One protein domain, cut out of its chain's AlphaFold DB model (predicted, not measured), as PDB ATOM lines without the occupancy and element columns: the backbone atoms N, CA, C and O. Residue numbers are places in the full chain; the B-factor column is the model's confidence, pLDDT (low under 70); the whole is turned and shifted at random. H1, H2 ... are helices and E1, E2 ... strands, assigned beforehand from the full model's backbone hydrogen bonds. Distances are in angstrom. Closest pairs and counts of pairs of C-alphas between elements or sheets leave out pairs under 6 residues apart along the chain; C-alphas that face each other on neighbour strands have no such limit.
ATOM      1  N   ASP A   3      30.181  24.543  14.861       93.94
ATOM      2  CA  ASP A   3      29.539  25.735  14.308       93.94
ATOM      3  C   ASP A   3      30.583  26.830  14.079       93.94
ATOM      4  O   ASP A   3      30.859  27.175  12.935       93.94
ATOM      5  N   GLU A   4      31.284  27.249  15.134       94.75
ATOM      6  CA  GLU A   4      32.334  28.268  15.083       94.75
ATOM      7  C   GLU A   4      33.541  27.876  15.950       94.75
ATOM      8  O   GLU A   4      33.402  27.274  17.014       94.75
ATOM      9  N   ILE A   5      34.737  28.226  15.477       95.00
ATOM     10  CA  ILE A   5      35.978  28.234  16.250       95.00
ATOM     11  C   ILE A   5      36.436  29.691  16.353       95.00
ATOM     12  O   ILE A   5      36.932  30.265  15.379       95.00
ATOM     13  N   GLY A   6      36.258  30.285  17.532       93.25
ATOM     14  CA  GLY A   6      36.532  31.703  17.780       93.25
ATOM     15  C   GLY A   6      37.661  31.954  18.775       93.25
ATOM     16  O   GLY A   6      38.177  33.064  18.829       93.25
ATOM     17  N   THR A   7      38.063  30.938  19.543       93.50
ATOM     18  CA  THR A   7      39.029  31.085  20.642       93.50
ATOM     19  C   THR A   7      40.235  30.154  20.508       93.50
ATOM     20  O   THR A   7      40.177  29.086  19.890       93.50
ATOM     21  N   ALA A   8      41.335  30.502  21.183       93.06
ATOM     22  CA  ALA A   8      42.539  29.665  21.227       93.06
ATOM     23  C   ALA A   8      42.278  28.256  21.804       93.06
ATOM     24  O   ALA A   8      42.873  27.269  21.366       93.06
ATOM     25  N   GLY A   9      41.379  28.146  22.790       94.94
ATOM     26  CA  GLY A   9      41.015  26.866  23.405       94.94
ATOM     27  C   GLY A   9      40.313  25.927  22.423       94.94
ATOM     28  O   GLY A   9      40.661  24.748  22.337       94.94
ATOM     29  N   GLU A  10      39.378  26.462  21.638       95.50
ATOM     30  CA  GLU A  10      38.667  25.715  20.596       95.50
ATOM     31  C   GLU A  10      39.601  25.323  19.450       95.50
ATOM     32  O   GLU A  10      39.565  24.178  19.001       95.50
ATOM     33  N   ALA A  11      40.500  26.219  19.028       95.12
ATOM     34  CA  ALA A  11      41.495  25.914  18.003       95.12
ATOM     35  C   ALA A  11      42.420  24.761  18.428       95.12
ATOM     36  O   ALA A  11      42.656  23.816  17.667       95.12
ATOM     37  N   LYS A  12      42.881  24.777  19.684       93.81
ATOM     38  CA  LYS A  12      43.684  23.690  20.260       93.81
ATOM     39  C   LYS A  12      42.904  22.377  20.352       93.81
ATOM     40  O   LYS A  12      43.454  21.303  20.080       93.81
ATOM     41  N   ALA A  13      41.626  22.441  20.723       95.00
ATOM     42  CA  ALA A  13      40.760  21.270  20.729       95.00
ATOM     43  C   ALA A  13      40.603  20.704  19.310       95.00
ATOM     44  O   ALA A  13      40.815  19.507  19.118       95.00
ATOM     45  N   ALA A  14      40.320  21.542  18.311       95.50
ATOM     46  CA  ALA A  14      40.194  21.132  16.913       95.50
ATOM     47  C   ALA A  14      41.466  20.439  16.407       95.50
ATOM     48  O   ALA A  14      41.384  19.337  15.866       95.50
ATOM     49  N   ARG A  15      42.647  21.005  16.690       93.31
ATOM     50  CA  ARG A  15      43.938  20.365  16.396       93.31
ATOM     51  C   ARG A  15      44.041  18.965  16.994       93.31
ATOM     52  O   ARG A  15      44.348  18.021  16.276       93.31
ATOM     53  N   THR A  16      43.725  18.815  18.278       94.00
ATOM     54  CA  THR A  16      43.798  17.514  18.967       94.00
ATOM     55  C   THR A  16      42.894  16.459  18.313       94.00
ATOM     56  O   THR A  16      43.239  15.281  18.275       94.00
ATOM     57  N   HIS A  17      41.720  16.857  17.812       93.88
ATOM     58  CA  HIS A  17      40.807  15.944  17.117       93.88
ATOM     59  C   HIS A  17      41.298  15.620  15.700       93.88
ATOM     60  O   HIS A  17      41.274  14.453  15.309       93.88
ATOM     61  N   GLY A  18      41.800  16.616  14.965       91.19
ATOM     62  CA  GLY A  18      42.396  16.418  13.642       91.19
ATOM     63  C   GLY A  18      43.613  15.487  13.679       91.19
ATOM     64  O   GLY A  18      43.708  14.568  12.874       91.19
ATOM     65  N   GLU A  19      44.487  15.632  14.679       90.44
ATOM     66  CA  GLU A  19      45.649  14.751  14.898       90.44
ATOM     67  C   GLU A  19      45.248  13.292  15.184       90.44
ATOM     68  O   GLU A  19      45.999  12.367  14.880       90.44
ATOM     69  N   LYS A  20      44.042  13.067  15.717       93.50
ATOM     70  CA  LYS A  20      43.459  11.727  15.913       93.50
ATOM     71  C   LYS A  20      42.781  11.172  14.655       93.50
ATOM     72  O   LYS A  20      42.175  10.105  14.722       93.50
ATOM     73  N   GLY A  21      42.853  11.880  13.527       88.81
ATOM     74  CA  GLY A  21      42.243  11.481  12.259       88.81
ATOM     75  C   GLY A  21      40.737  11.736  12.178       88.81
ATOM     76  O   GLY A  21      40.073  11.186  11.302       88.81
ATOM     77  N   VAL A  22      40.170  12.546  13.080       94.50
ATOM     78  CA  VAL A  22      38.752  12.920  13.003       94.50
ATOM     79  C   VAL A  22      38.571  13.949  11.892       94.50
ATOM     80  O   VAL A  22      39.209  15.000  11.903       94.50
ATOM     81  N   GLN A  23      37.659  13.678  10.958       93.12
ATOM     82  CA  GLN A  23      37.293  14.652   9.936       93.12
ATOM     83  C   GLN A  23      36.463  15.782  10.558       93.12
ATOM     84  O   GLN A  23      35.408  15.551  11.160       93.12
ATOM     85  N   LEU A  24      36.939  17.016  10.401       95.31
ATOM     86  CA  LEU A  24      36.304  18.213  10.938       95.31
ATOM     87  C   LEU A  24      35.766  19.094   9.810       95.31
ATOM     88  O   LEU A  24      36.370  19.223   8.750       95.31
ATOM     89  N   VAL A  25      34.631  19.728  10.087       96.56
ATOM     90  CA  VAL A  25      34.051  20.824   9.303       96.56
ATOM     91  C   VAL A  25      33.655  21.880  10.321       96.56
ATOM     92  O   VAL A  25      32.983  21.531  11.298       96.56
ATOM     93  N   ALA A  26      34.124  23.109  10.128       95.88
ATOM     94  CA  ALA A  26      33.916  24.215  11.052       95.88
ATOM     95  C   ALA A  26      33.893  25.555  10.319       95.88
ATOM     96  O   ALA A  26      34.550  25.687   9.283       95.88
ATOM     97  N   THR A  27      33.202  26.547  10.880       95.56
ATOM     98  CA  THR A  27      33.496  27.952  10.574       95.56
ATOM     99  C   THR A  27      34.525  28.489  11.570       95.56
ATOM    100  O   THR A  27      34.735  27.912  12.641       95.56
ATOM    101  N   ALA A  28      35.222  29.560  11.205       93.31
ATOM    102  CA  ALA A  28      36.201  30.201  12.070       93.31
ATOM    103  C   ALA A  28      36.101  31.719  11.939       93.31
ATOM    104  O   ALA A  28      35.720  32.235  10.886       93.31
ATOM    105  N   HIS A  29      36.482  32.430  12.998       88.25
ATOM    106  CA  HIS A  29      36.478  33.886  12.987       88.25
ATOM    107  C   HIS A  29      37.573  34.442  12.059       88.25
ATOM    108  O   HIS A  29      38.765  34.410  12.366       88.25
ATOM    109  N   GLY A  30      37.167  34.968  10.909       88.25
ATOM    110  CA  GLY A  30      38.056  35.520   9.889       88.25
ATOM    111  C   GLY A  30      37.372  35.503   8.528       88.25
ATOM    112  O   GLY A  30      36.411  34.766   8.323       88.25
ATOM    113  N   ARG A  31      37.829  36.339   7.596       90.12
ATOM    114  CA  ARG A  31      37.280  36.379   6.230       90.12
ATOM    115  C   ARG A  31      38.234  35.771   5.220       90.12
ATOM    116  O   ARG A  31      37.782  35.249   4.209       90.12
ATOM    117  N   THR A  32      39.534  35.841   5.495       94.31
ATOM    118  CA  THR A  32      40.586  35.374   4.592       94.31
ATOM    119  C   THR A  32      41.646  34.538   5.304       94.31
ATOM    120  O   THR A  32      41.806  34.606   6.525       94.31
ATOM    121  N   VAL A  33      42.447  33.798   4.535       94.50
ATOM    122  CA  VAL A  33      43.642  33.100   5.039       94.50
ATOM    123  C   VAL A  33      44.630  34.063   5.716       94.50
ATOM    124  O   VAL A  33      45.290  33.695   6.688       94.50
ATOM    125  N   HIS A  34      44.691  35.317   5.260       94.50
ATOM    126  CA  HIS A  34      45.542  36.350   5.853       94.50
ATOM    127  C   HIS A  34      45.098  36.704   7.276       94.50
ATOM    128  O   HIS A  34      45.948  36.887   8.149       94.50
ATOM    129  N   ASP A  35      43.787  36.738   7.528       93.38
ATOM    130  CA  ASP A  35      43.245  37.004   8.863       93.38
ATOM    131  C   ASP A  35      43.633  35.885   9.837       93.38
ATOM    132  O   ASP A  35      44.058  36.159  10.958       93.38
ATOM    133  N   LEU A  36      43.568  34.623   9.391       93.62
ATOM    134  CA  LEU A  36      43.990  33.471  10.195       93.62
ATOM    135  C   LEU A  36      45.490  33.507  10.516       93.62
ATOM    136  O   LEU A  36      45.885  33.171  11.631       93.62
ATOM    137  N   ILE A  37      46.327  33.935   9.567       94.12
ATOM    138  CA  ILE A  37      47.777  34.104   9.765       94.12
ATOM    139  C   ILE A  37      48.071  35.218  10.777       94.12
ATOM    140  O   ILE A  37      48.961  35.068  11.617       94.12
ATOM    141  N   GLY A  38      47.329  36.326  10.707       92.50
ATOM    142  CA  GLY A  38      47.468  37.460  11.620       92.50
ATOM    143  C   GLY A  38      46.903  37.209  13.022       92.50
ATOM    144  O   GLY A  38      47.305  37.883  13.972       92.50
ATOM    145  N   ASN A  39      45.998  36.242  13.176       92.94
ATOM    146  CA  ASN A  39      45.330  35.952  14.439       92.94
ATOM    147  C   ASN A  39      46.162  34.996  15.316       92.94
ATOM    148  O   ASN A  39      46.372  33.829  14.989       92.94
ATOM    149  N   SER A  40      46.603  35.471  16.483       89.31
ATOM    150  CA  SER A  40      47.415  34.681  17.418       89.31
ATOM    151  C   SER A  40      46.701  33.468  18.017       89.31
ATOM    152  O   SER A  40      47.380  32.525  18.418       89.31
ATOM    153  N   GLU A  41      45.371  33.495  18.094       89.81
ATOM    154  CA  GLU A  41      44.547  32.428  18.664       89.81
ATOM    155  C   GLU A  41      44.178  31.366  17.625       89.81
ATOM    156  O   GLU A  41      44.242  30.170  17.905       89.81
ATOM    157  N   LEU A  42      43.832  31.793  16.407       94.62
ATOM    158  CA  LEU A  42      43.320  30.904  15.361       94.62
ATOM    159  C   LEU A  42      44.389  30.376  14.408       94.62
ATOM    160  O   LEU A  42      44.140  29.393  13.708       94.62
ATOM    161  N   ARG A  43      45.603  30.944  14.410       94.00
ATOM    162  CA  ARG A  43      46.708  30.442  13.575       94.00
ATOM    163  C   ARG A  43      47.054  28.972  13.831       94.00
ATOM    164  O   ARG A  43      47.672  28.325  12.990       94.00
ATOM    165  N   ASP A  44      46.657  28.412  14.970       92.75
ATOM    166  CA  ASP A  44      46.843  26.988  15.255       92.75
ATOM    167  C   ASP A  44      46.057  26.089  14.291       92.75
ATOM    168  O   ASP A  44      46.539  24.997  13.970       92.75
ATOM    169  N   LEU A  45      44.922  26.569  13.762       95.19
ATOM    170  CA  LEU A  45      44.111  25.878  12.753       95.19
ATOM    171  C   LEU A  45      44.845  25.719  11.418       95.19
ATOM    172  O   LEU A  45      44.662  24.720  10.727       95.19
ATOM    173  N   ILE A  46      45.716  26.672  11.081       95.19
ATOM    174  CA  ILE A  46      46.538  26.656   9.862       95.19
ATOM    175  C   ILE A  46      47.924  26.030  10.088       95.19
ATOM    176  O   ILE A  46      48.843  26.214   9.292       95.19
ATOM    177  N   GLY A  47      48.085  25.277  11.178       92.94
ATOM    178  CA  GLY A  47      49.316  24.552  11.493       92.94
ATOM    179  C   GLY A  47      50.244  25.281  12.461       92.94
ATOM    180  O   GLY A  47      51.319  24.758  12.772       92.94
ATOM    181  N   GLY A  48      49.817  26.431  12.990       93.38
ATOM    182  CA  GLY A  48      50.610  27.288  13.868       93.38
ATOM    183  C   GLY A  48      51.766  27.949  13.118       93.38
ATOM    184  O   GLY A  48      52.223  27.450  12.093       93.38
ATOM    185  N   LEU A  49      52.275  29.063  13.640       94.12
ATOM    186  CA  LEU A  49      53.434  29.755  13.071       94.12
ATOM    187  C   LEU A  49      54.580  29.757  14.074       94.12
ATOM    188  O   LEU A  49      54.378  30.052  15.255       94.12
ATOM    189  N   LYS A  50      55.787  29.462  13.598       93.25
ATOM    190  CA  LYS A  50      57.018  29.496  14.390       93.25
ATOM    191  C   LYS A  50      58.100  30.273  13.653       93.25
ATOM    192  O   LYS A  50      58.079  30.390  12.430       93.25
ATOM    193  N   MET A  51      59.052  30.792  14.418       92.81
ATOM    194  CA  MET A  51      60.244  31.424  13.875       92.81
ATOM    195  C   MET A  51      61.372  30.397  13.838       92.81
ATOM    196  O   MET A  51      61.699  29.811  14.869       92.81
ATOM    197  N   SER A  52      61.956  30.198  12.663       90.44
ATOM    198  CA  SER A  52      63.097  29.311  12.462       90.44
ATOM    199  C   SER A  52      64.310  30.124  12.034       90.44
ATOM    200  O   SER A  52      64.208  31.044  11.220       90.44
ATOM    201  N   THR A  53      65.469  29.780  12.591       91.62
ATOM    202  CA  THR A  53      66.741  30.410  12.236       91.62
ATOM    203  C   THR A  53      67.409  29.614  11.122       91.62
ATOM    204  O   THR A  53      67.684  28.423  11.266       91.62
ATOM    205  N   LEU A  54      67.678  30.276  10.003       87.81
ATOM    206  CA  LEU A  54      68.418  29.721   8.885       87.81
ATOM    207  C   LEU A  54      69.925  29.817   9.147       87.81
ATOM    208  O   LEU A  54      70.433  30.855   9.574       87.81
ATOM    209  N   GLY A  55      70.639  28.728   8.868       87.50
ATOM    210  CA  GLY A  55      72.100  28.736   8.817       87.50
ATOM    211  C   GLY A  55      72.616  29.463   7.575       87.50
ATOM    212  O   GLY A  55      71.912  29.553   6.568       87.50
ATOM    213  N   ASP A  56      73.862  29.931   7.627       85.25
ATOM    214  CA  ASP A  56      74.449  30.766   6.570       85.25
ATOM    215  C   ASP A  56      74.584  30.017   5.218       85.25
ATOM    216  O   ASP A  56      74.560  30.625   4.146       85.25
ATOM    217  N   ASP A  57      74.629  28.679   5.242       88.00
ATOM    218  CA  ASP A  57      74.645  27.841   4.036       88.00
ATOM    219  C   ASP A  57      73.268  27.524   3.444       88.00
ATOM    220  O   ASP A  57      73.186  26.966   2.346       88.00
ATOM    221  N   ASN A  58      72.185  27.899   4.127       85.88
ATOM    222  CA  ASN A  58      70.836  27.583   3.681       85.88
ATOM    223  C   ASN A  58      70.500  28.333   2.370       85.88
ATOM    224  O   ASN A  58      70.650  29.557   2.313       85.88
ATOM    225  N   PRO A  59      69.986  27.657   1.324       84.38
ATOM    226  CA  PRO A  59      69.598  28.311   0.073       84.38
ATOM    227  C   PRO A  59      68.586  29.448   0.263       84.38
ATOM    228  O   PRO A  59      68.704  30.490  -0.377       84.38
ATOM    229  N   ARG A  60      67.632  29.295   1.192       81.38
ATOM    230  CA  ARG A  60      66.653  30.340   1.532       81.38
ATOM    231  C   ARG A  60      67.310  31.535   2.219       81.38
ATOM    232  O   ARG A  60      66.903  32.668   1.972       81.38
ATOM    233  N   TYR A  61      68.346  31.314   3.034       83.50
ATOM    234  CA  TYR A  61      69.128  32.409   3.616       83.50
ATOM    235  C   TYR A  61      69.874  33.165   2.521       83.50
ATOM    236  O   TYR A  61      69.770  34.383   2.448       83.50
ATOM    237  N   LYS A  62      70.537  32.444   1.610       83.75
ATOM    238  CA  LYS A  62      71.234  33.040   0.461       83.75
ATOM    239  C   LYS A  62      70.286  33.841  -0.444       83.75
ATOM    240  O   LYS A  62      70.680  34.889  -0.942       83.75
ATOM    241  N   ALA A  63      69.041  33.392  -0.613       83.12
ATOM    242  CA  ALA A  63      68.033  34.081  -1.421       83.12
ATOM    243  C   ALA A  63      67.410  35.310  -0.730       83.12
ATOM    244  O   ALA A  63      67.135  36.310  -1.385       83.12
ATOM    245  N   THR A  64      67.165  35.250   0.583       83.38
ATOM    246  CA  THR A  64      66.411  36.297   1.309       83.38
ATOM    247  C   THR A  64      67.286  37.240   2.135       83.38
ATOM    248  O   THR A  64      66.820  38.309   2.529       83.38
ATOM    249  N   ASN A  65      68.526  36.842   2.434       84.69
ATOM    250  CA  ASN A  65      69.439  37.464   3.397       84.69
ATOM    251  C   ASN A  65      68.807  37.694   4.788       84.69
ATOM    252  O   ASN A  65      69.146  38.637   5.504       84.69
ATOM    253  N   ARG A  66      67.835  36.852   5.170       82.81
ATOM    254  CA  ARG A  66      67.145  36.908   6.464       82.81
ATOM    255  C   ARG A  66      67.483  35.677   7.279       82.81
ATOM    256  O   ARG A  66      67.147  34.559   6.903       82.81
ATOM    257  N   LYS A  67      68.118  35.896   8.430       87.81
ATOM    258  CA  LYS A  67      68.534  34.807   9.320       87.81
ATOM    259  C   LYS A  67      67.362  34.150  10.044       87.81
ATOM    260  O   LYS A  67      67.468  32.994  10.413       87.81
ATOM    261  N   ASN A  68      66.247  34.857  10.205       90.38
ATOM    262  CA  ASN A  68      65.021  34.314  10.776       90.38
ATOM    263  C   ASN A  68      63.906  34.351   9.733       90.38
ATOM    264  O   ASN A  68      63.679  35.390   9.108       90.38
ATOM    265  N   ILE A  69      63.203  33.233   9.584       91.12
ATOM    266  CA  ILE A  69      61.997  33.122   8.765       91.12
ATOM    267  C   ILE A  69      60.825  32.667   9.627       91.12
ATOM    268  O   ILE A  69      61.005  31.947  10.609       91.12
ATOM    269  N   THR A  70      59.624  33.099   9.256       92.88
ATOM    270  CA  THR A  70      58.385  32.566   9.821       92.88
ATOM    271  C   THR A  70      57.894  31.455   8.912       92.88
ATOM    272  O   THR A  70      57.755  31.662   7.712       92.88
ATOM    273  N   GLU A  71      57.620  30.293   9.487       93.94
ATOM    274  CA  GLU A  71      57.111  29.123   8.774       93.94
ATOM    275  C   GLU A  71      56.024  28.432   9.596       93.94
ATOM    276  O   GLU A  71      55.884  28.670  10.806       93.94
ATOM    277  N   ARG A  72      55.252  27.554   8.953       95.19
ATOM    278  CA  ARG A  72      54.292  26.725   9.677       95.19
ATOM    279  C   ARG A  72      55.004  25.778  10.641       95.19
ATOM    280  O   ARG A  72      56.039  25.189  10.334       95.19
ATOM    281  N   GLY A  73      54.426  25.604  11.826       93.56
ATOM    282  CA  GLY A  73      54.940  24.671  12.828       93.56
ATOM    283  C   GLY A  73      54.607  23.211  12.527       93.56
ATOM    284  O   GLY A  73      55.344  22.316  12.933       93.56
ATOM    285  N   SER A  74      53.501  22.979  11.822       93.50
ATOM    286  CA  SER A  74      52.934  21.659  11.532       93.50
ATOM    287  C   SER A  74      51.946  21.730  10.360       93.50
ATOM    288  O   SER A  74      51.706  22.803   9.797       93.50
ATOM    289  N   ALA A  75      51.368  20.588   9.980       94.56
ATOM    290  CA  ALA A  75      50.264  20.555   9.024       94.56
ATOM    291  C   ALA A  75      49.038  21.321   9.568       94.56
ATOM    292  O   ALA A  75      48.819  21.316  10.784       94.56
ATOM    293  N   PRO A  76      48.240  21.980   8.708       95.94
ATOM    294  CA  PRO A  76      46.980  22.580   9.118       95.94
ATOM    295  C   PRO A  76      46.006  21.516   9.620       95.94
ATOM    296  O   PRO A  76      46.052  20.364   9.192       95.94
ATOM    297  N   VAL A  77      45.093  21.919  10.500       95.19
ATOM    298  CA  VAL A  77      44.019  21.050  11.004       95.19
ATOM    299  C   VAL A  77      43.036  20.700   9.885       95.19
ATOM    300  O   VAL A  77      42.516  19.588   9.840       95.19
ATOM    301  N   PHE A  78      42.807  21.642   8.968       96.06
ATOM    302  CA  PHE A  78      41.929  21.483   7.812       96.06
ATOM    303  C   PHE A  78      42.752  21.436   6.526       96.06
ATOM    304  O   PHE A  78      43.661  22.238   6.341       96.06
ATOM    305  N   SER A  79      42.420  20.536   5.603       95.50
ATOM    306  CA  SER A  79      43.080  20.495   4.290       95.50
ATOM    307  C   SER A  79      42.654  21.646   3.381       95.50
ATOM    308  O   SER A  79      43.418  22.058   2.517       95.50
ATOM    309  N   THR A  80      41.437  22.156   3.576       96.81
ATOM    310  CA  THR A  80      40.776  23.099   2.676       96.81
ATOM    311  C   THR A  80      40.186  24.251   3.477       96.81
ATOM    312  O   THR A  80      39.589  24.031   4.531       96.81
ATOM    313  N   LEU A  81      40.332  25.470   2.962       97.31
ATOM    314  CA  LEU A  81      39.706  26.677   3.502       97.31
ATOM    315  C   LEU A  81      38.758  27.262   2.458       97.31
ATOM    316  O   LEU A  81      39.112  27.363   1.287       97.31
ATOM    317  N   VAL A  82      37.572  27.672   2.898       97.56
ATOM    318  CA  VAL A  82      36.600  28.388   2.068       97.56
ATOM    319  C   VAL A  82      36.407  29.778   2.658       97.56
ATOM    320  O   VAL A  82      35.921  29.919   3.776       97.56
ATOM    321  N   GLU A  83      36.801  30.800   1.911       96.81
ATOM    322  CA  GLU A  83      36.548  32.199   2.235       96.81
ATOM    323  C   GLU A  83      35.205  32.604   1.632       96.81
ATOM    324  O   GLU A  83      35.008  32.527   0.417       96.81
ATOM    325  N   ILE A  84      34.273  33.046   2.471       95.50
ATOM    326  CA  ILE A  84      32.976  33.544   2.010       95.50
ATOM    327  C   ILE A  84      33.129  35.035   1.707       95.50
ATOM    328  O   ILE A  84      33.226  35.849   2.626       95.50
ATOM    329  N   ARG A  85      33.169  35.401   0.420       94.38
ATOM    330  CA  ARG A  85      33.266  36.805  -0.017       94.38
ATOM    331  C   ARG A  85      31.901  37.472  -0.076       94.38
ATOM    332  O   ARG A  85      31.758  38.628   0.315       94.38
ATOM    333  N   SER A  86      30.902  36.737  -0.549       95.56
ATOM    334  CA  SER A  86      29.508  37.162  -0.610       95.56
ATOM    335  C   SER A  86      28.588  35.933  -0.516       95.56
ATOM    336  O   SER A  86      29.072  34.802  -0.561       95.56
ATOM    337  N   PRO A  87      27.258  36.109  -0.406       94.50
ATOM    338  CA  PRO A  87      26.318  34.986  -0.437       94.50
ATOM    339  C   PRO A  87      26.386  34.135  -1.714       94.50
ATOM    340  O   PRO A  87      25.964  32.982  -1.691       94.50
ATOM    341  N   SER A  88      26.897  34.693  -2.816       96.81
ATOM    342  CA  SER A  88      27.000  34.029  -4.116       96.81
ATOM    343  C   SER A  88      28.438  33.832  -4.595       96.81
ATOM    344  O   SER A  88      28.619  33.285  -5.672       96.81
ATOM    345  N   GLU A  89      29.460  34.243  -3.840       97.06
ATOM    346  CA  GLU A  89      30.867  34.103  -4.231       97.06
ATOM    347  C   GLU A  89      31.714  33.592  -3.063       97.06
ATOM    348  O   GLU A  89      31.746  34.183  -1.975       97.06
ATOM    349  N   VAL A  90      32.460  32.518  -3.312       97.75
ATOM    350  CA  VAL A  90      33.426  31.959  -2.363       97.75
ATOM    351  C   VAL A  90      34.780  31.723  -3.021       97.75
ATOM    352  O   VAL A  90      34.867  31.418  -4.211       97.75
ATOM    353  N   VAL A  91      35.845  31.807  -2.227       97.81
ATOM    354  CA  VAL A  91      37.200  31.416  -2.635       97.81
ATOM    355  C   VAL A  91      37.590  30.150  -1.899       97.81
ATOM    356  O   VAL A  91      37.532  30.090  -0.677       97.81
ATOM    357  N   VAL A  92      38.006  29.135  -2.639       97.88
ATOM    358  CA  VAL A  92      38.405  27.840  -2.099       97.88
ATOM    359  C   VAL A  92      39.912  27.679  -2.244       97.88
ATOM    360  O   VAL A  92      40.444  27.604  -3.353       97.88
ATOM    361  N   HIS A  93      40.589  27.571  -1.108       97.44
ATOM    362  CA  HIS A  93      41.966  27.099  -1.009       97.44
ATOM    363  C   HIS A  93      41.927  25.584  -0.856       97.44
ATOM    364  O   HIS A  93      41.759  25.078   0.252       97.44
ATOM    365  N   GLU A  94      42.025  24.855  -1.969       96.62
ATOM    366  CA  GLU A  94      41.957  23.383  -1.955       96.62
ATOM    367  C   GLU A  94      43.094  22.754  -1.144       96.62
ATOM    368  O   GLU A  94      42.865  21.767  -0.448       96.62
ATOM    369  N   ASP A  95      44.283  23.361  -1.215       96.50
ATOM    370  CA  ASP A  95      45.465  23.021  -0.427       96.50
ATOM    371  C   ASP A  95      45.803  24.188   0.509       96.50
ATOM    372  O   ASP A  95      46.530  25.122   0.154       96.50
ATOM    373  N   LEU A  96      45.245  24.145   1.720       96.50
ATOM    374  CA  LEU A  96      45.461  25.175   2.733       96.50
ATOM    375  C   LEU A  96      46.925  25.243   3.184       96.50
ATOM    376  O   LEU A  96      47.421  26.323   3.496       96.50
ATOM    377  N   ALA A  97      47.629  24.110   3.212       96.88
ATOM    378  CA  ALA A  97      49.028  24.070   3.620       96.88
ATOM    379  C   ALA A  97      49.879  24.922   2.675       96.88
ATOM    380  O   ALA A  97      50.607  25.811   3.118       96.88
ATOM    381  N   ARG A  98      49.698  24.708   1.372       96.38
ATOM    382  CA  ARG A  98      50.359  25.483   0.330       96.38
ATOM    383  C   ARG A  98      49.891  26.933   0.284       96.38
ATOM    384  O   ARG A  98      50.716  27.818   0.096       96.38
ATOM    385  N   ALA A  99      48.599  27.197   0.474       96.50
ATOM    386  CA  ALA A  99      48.096  28.568   0.525       96.50
ATOM    387  C   ALA A  99      48.796  29.379   1.626       96.50
ATOM    388  O   ALA A  99      49.259  30.488   1.374       96.50
ATOM    389  N   VAL A 100      48.939  28.811   2.826       96.62
ATOM    390  CA  VAL A 100      49.633  29.472   3.942       96.62
ATOM    391  C   VAL A 100      51.110  29.687   3.625       96.62
ATOM    392  O   VAL A 100      51.617  30.781   3.864       96.62
ATOM    393  N   ASP A 101      51.789  28.683   3.066       95.31
ATOM    394  CA  ASP A 101      53.200  28.805   2.682       95.31
ATOM    395  C   ASP A 101      53.396  29.925   1.646       95.31
ATOM    396  O   ASP A 101      54.244  30.794   1.843       95.31
ATOM    397  N   ASN A 102      52.537  29.994   0.625       95.25
ATOM    398  CA  ASN A 102      52.555  31.065  -0.370       95.25
ATOM    399  C   ASN A 102      52.352  32.448   0.272       95.25
ATOM    400  O   ASN A 102      53.093  33.375  -0.050       95.25
ATOM    401  N   VAL A 103      51.412  32.606   1.219       94.69
ATOM    402  CA  VAL A 103      51.245  33.889   1.934       94.69
ATOM    403  C   VAL A 103      52.515  34.265   2.703       94.69
ATOM    404  O   VAL A 103      52.956  35.415   2.642       94.69
ATOM    405  N   LEU A 104      53.116  33.317   3.431       92.94
ATOM    406  CA  LEU A 104      54.328  33.564   4.223       92.94
ATOM    407  C   LEU A 104      55.529  33.935   3.340       92.94
ATOM    408  O   LEU A 104      56.338  34.788   3.721       92.94
ATOM    409  N   GLU A 105      55.620  33.335   2.154       90.88
ATOM    410  CA  GLU A 105      56.667  33.586   1.159       90.88
ATOM    411  C   GLU A 105      56.355  34.791   0.249       90.88
ATOM    412  O   GLU A 105      57.221  35.234  -0.504       90.88
ATOM    413  N   LYS A 106      55.171  35.405   0.403       90.38
ATOM    414  CA  LYS A 106      54.647  36.501  -0.436       90.38
ATOM    415  C   LYS A 106      54.526  36.126  -1.914       90.38
ATOM    416  O   LYS A 106      54.650  36.982  -2.791       90.38
ATOM    417  N   GLU A 107      54.284  34.853  -2.177       92.19
ATOM    418  CA  GLU A 107      53.927  34.349  -3.492       92.19
ATOM    419  C   GLU A 107      52.423  34.506  -3.720       92.19
ATOM    420  O   GLU A 107      51.634  34.639  -2.779       92.19
ATOM    421  N   GLY A 108      51.999  34.503  -4.981       92.12
ATOM    422  CA  GLY A 108      50.574  34.563  -5.270       92.12
ATOM    423  C   GLY A 108      49.860  33.250  -4.923       92.12
ATOM    424  O   GLY A 108      50.447  32.165  -4.873       92.12
ATOM    425  N   LEU A 109      48.561  33.358  -4.659       94.12
ATOM    426  CA  LEU A 109      47.729  32.239  -4.225       94.12
ATOM    427  C   LEU A 109      47.131  31.505  -5.420       94.12
ATOM    428  O   LEU A 109      46.752  32.120  -6.414       94.12
ATOM    429  N   ARG A 110      47.022  30.180  -5.299       93.69
ATOM    430  CA  ARG A 110      46.287  29.348  -6.254       93.69
ATOM    431  C   ARG A 110      44.973  28.931  -5.626       93.69
ATOM    432  O   ARG A 110      44.974  28.175  -4.656       93.69
ATOM    433  N   VAL A 111      43.877  29.449  -6.157       96.69
ATOM    434  CA  VAL A 111      42.548  29.321  -5.553       96.69
ATOM    435  C   VAL A 111      41.499  28.989  -6.601       96.69
ATOM    436  O   VAL A 111      41.676  29.259  -7.788       96.69
ATOM    437  N   GLN A 112      40.379  28.421  -6.160       97.62
ATOM    438  CA  GLN A 112      39.169  28.370  -6.973       97.62
ATOM    439  C   GLN A 112      38.221  29.472  -6.532       97.62
ATOM    440  O   GLN A 112      37.841  29.514  -5.364       97.62
ATOM    441  N   VAL A 113      37.791  30.318  -7.453       97.56
ATOM    442  CA  VAL A 113      36.652  31.203  -7.222       97.56
ATOM    443  C   VAL A 113      35.408  30.465  -7.683       97.56
ATOM    444  O   VAL A 113      35.377  29.921  -8.789       97.56
ATOM    445  N   ARG A 114      34.401  30.380  -6.815       97.75
ATOM    446  CA  ARG A 114      33.112  29.781  -7.154       97.75
ATOM    447  C   ARG A 114      32.016  30.819  -7.028       97.75
ATOM    448  O   ARG A 114      31.863  31.394  -5.952       97.75
ATOM    449  N   THR A 115      31.246  30.984  -8.096       98.06
ATOM    450  CA  THR A 115      30.164  31.969  -8.187       98.06
ATOM    451  C   THR A 115      28.840  31.266  -8.463       98.06
ATOM    452  O   THR A 115      28.784  30.373  -9.305       98.06
ATOM    453  N   LEU A 116      27.785  31.645  -7.746       97.19
ATOM    454  CA  LEU A 116      26.419  31.166  -7.937       97.19
ATOM    455  C   LEU A 116      25.618  32.208  -8.725       97.19
ATOM    456  O   LEU A 116      25.370  33.301  -8.214       97.19
ATOM    457  N   GLU A 117      25.167  31.858  -9.928       96.06
ATOM    458  CA  GLU A 117      24.277  32.690 -10.751       96.06
ATOM    459  C   GLU A 117      23.140  31.820 -11.297       96.06
ATOM    460  O   GLU A 117      23.398  30.741 -11.820       96.06
ATOM    461  N   ASP A 118      21.884  32.259 -11.145       94.88
ATOM    462  CA  ASP A 118      20.684  31.533 -11.606       94.88
ATOM    463  C   ASP A 118      20.658  30.038 -11.211       94.88
ATOM    464  O   ASP A 118      20.359  29.165 -12.020       94.88
ATOM    465  N   GLU A 119      21.003  29.741  -9.950       92.50
ATOM    466  CA  GLU A 119      21.130  28.378  -9.390       92.50
ATOM    467  C   GLU A 119      22.250  27.512 -10.007       92.50
ATOM    468  O   GLU A 119      22.406  26.339  -9.659       92.50
ATOM    469  N   VAL A 120      23.089  28.089 -10.869       95.31
ATOM    470  CA  VAL A 120      24.243  27.436 -11.492       95.31
ATOM    471  C   VAL A 120      25.534  27.869 -10.797       95.31
ATOM    472  O   VAL A 120      25.800  29.055 -10.612       95.31
ATOM    473  N   MET A 121      26.363  26.891 -10.422       95.69
ATOM    474  CA  MET A 121      27.694  27.134  -9.859       95.69
ATOM    475  C   MET A 121      28.753  27.185 -10.962       95.69
ATOM    476  O   MET A 121      29.040  26.173 -11.606       95.69
ATOM    477  N   TYR A 122      29.395  28.336 -11.113       96.88
ATOM    478  CA  TYR A 122      30.569  28.543 -11.954       96.88
ATOM    479  C   TYR A 122      31.835  28.375 -11.119       96.88
ATOM    480  O   TYR A 122      31.879  28.790  -9.962       96.88
ATOM    481  N   VAL A 123      32.864  27.745 -11.688       96.62
ATOM    482  CA  VAL A 123      34.148  27.509 -11.013       96.62
ATOM    483  C   VAL A 123      35.279  28.003 -11.903       96.62
ATOM    484  O   VAL A 123      35.498  27.466 -12.987       96.62
ATOM    485  N   GLU A 124      36.024  28.988 -11.418       96.12
ATOM    486  CA  GLU A 124      37.211  29.533 -12.071       96.12
ATOM    487  C   GLU A 124      38.456  29.182 -11.252       96.12
ATOM    488  O   GLU A 124      38.508  29.414 -10.044       96.12
ATOM    489  N   LYS A 125      39.480  28.614 -11.900       92.81
ATOM    490  CA  LYS A 125      40.785  28.383 -11.268       92.81
ATOM    491  C   LYS A 125      41.675  29.591 -11.506       92.81
ATOM    492  O   LYS A 125      42.039  29.866 -12.645       92.81
ATOM    493  N   GLN A 126      42.056  30.266 -10.431       88.94
ATOM    494  CA  GLN A 126      43.030  31.344 -10.465       88.94
ATOM    495  C   GLN A 126      44.381  30.777 -10.045       88.94
ATOM    496  O   GLN A 126      44.562  30.350  -8.902       88.94
ATOM    497  N   GLU A 127      45.321  30.736 -10.986       84.00
ATOM    498  CA  GLU A 127      46.722  30.438 -10.704       84.00
ATOM    499  C   GLU A 127      47.519  31.743 -10.736       84.00
ATOM    500  O   GLU A 127      47.381  32.531 -11.671       84.00
ATOM    501  N   ALA A 128      48.298  31.974  -9.680       69.25
ATOM    502  CA  ALA A 128      49.210  33.104  -9.556       69.25
ATOM    503  C   ALA A 128      50.404  33.048 -10.510       69.25
ATOM    504  O   ALA A 128      50.916  31.924 -10.738       69.25
TER     505      ALA A 128
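Overview. This is residues 3 to 128 of the 128 residues of the protein "Hypothetical protein" of Alexandrium catenella (UniProt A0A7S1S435). An elongated domain has a strongly twisted sheet, E5 to E8, at one end of its long axis and the strand pair E3 and E4, with H4 at its tip, at the other. H5 bridges the two, with H2 packed on it, while H1 and the small parallel pair E1 and E2 lie off to one side, where H1 packs on H3 and E2 is near E5. The printed part has 126 residues with five named helices and eight named strands, in the order E1 H1 E2 H2 H3 E3 H4 E4 E5 E6 H5 E7 E8; the sheet order E5, E6, E7, E8 is antiparallel throughout, and the class is mixed. The whole is only just compact, close to loose, with a radius of gyration of the C-alphas of 16.3 A and spans of 57 by 34 by 23 A.

Arrangement. Start at edge strand E5, residues 81 to 86, which forms a hairpin with E6, residues 89 to 93; there N 83 and O 91 are 2.8 A apart. E7, residues 111 to 117, is antiparallel to E6, with N 92 and O 112 at 2.8 A. E7 and edge strand E8, residues 120 to 126, form another hairpin, with N 113 and O 124 at 2.8 A. H5, residues 96 to 105, only grazes this sheet, with its residues 96 to 100. H2, residues 33 to 38, touches H5 at a steep tilt of 58 degrees, the same way; the closest C-alphas, of Val 33 and Val 100, are 7.1 A apart. H3, residues 43 to 46, only just touches H5, with 3 pairs of C-alphas within 8 A, the closest being Ile 46 and Ala 97 at 7.2 A. H1, residues 8 to 19, touches H3, closest at the C-alphas of Ala 11 and Leu 45, 5.9 A. E1, residues 3 to 5, H1 and E2, residues 26 to 28, form a strand-helix-strand unit, two parallel neighbour strands with a helix between, whose crossover is right-handed; N 5 and O 27 are 2.9 A apart. E3, residues 49 to 53, and E4, residues 68 to 72, are antiparallel, with N 50 and O 71 at 2.9 A. The closest C-alphas of E4 and H5, of Glu 71 and Leu 104, are 6.9 A apart. H4, residues 59 to 64, touches no helix. Every O i to N i+4 pair is within hydrogen-bond range in H1, H2, H4 and H5; H3 is too short for such a pair.

Along the chain. Find C-alpha 81 at (39.706, 26.677, 3.502); from there E5 runs 15.2 A. E7 begins at C-alpha 111 (42.548, 29.321, -5.553) and covers 19.3 A, and E8 covers 19.2 A to C-alpha 126 (43.030, 31.344, -10.465). H1 measures 16.5 A and H5 14.1 A.

Size, cuts and confidence. The two C-alphas farthest apart, of Asp 56 and Asp 118, are 56.8 A apart. The printed part has no cut, and no link is long. Mean pLDDT of the printed part is 93.0; look at residue 128, the chain's last, for the one value under 70.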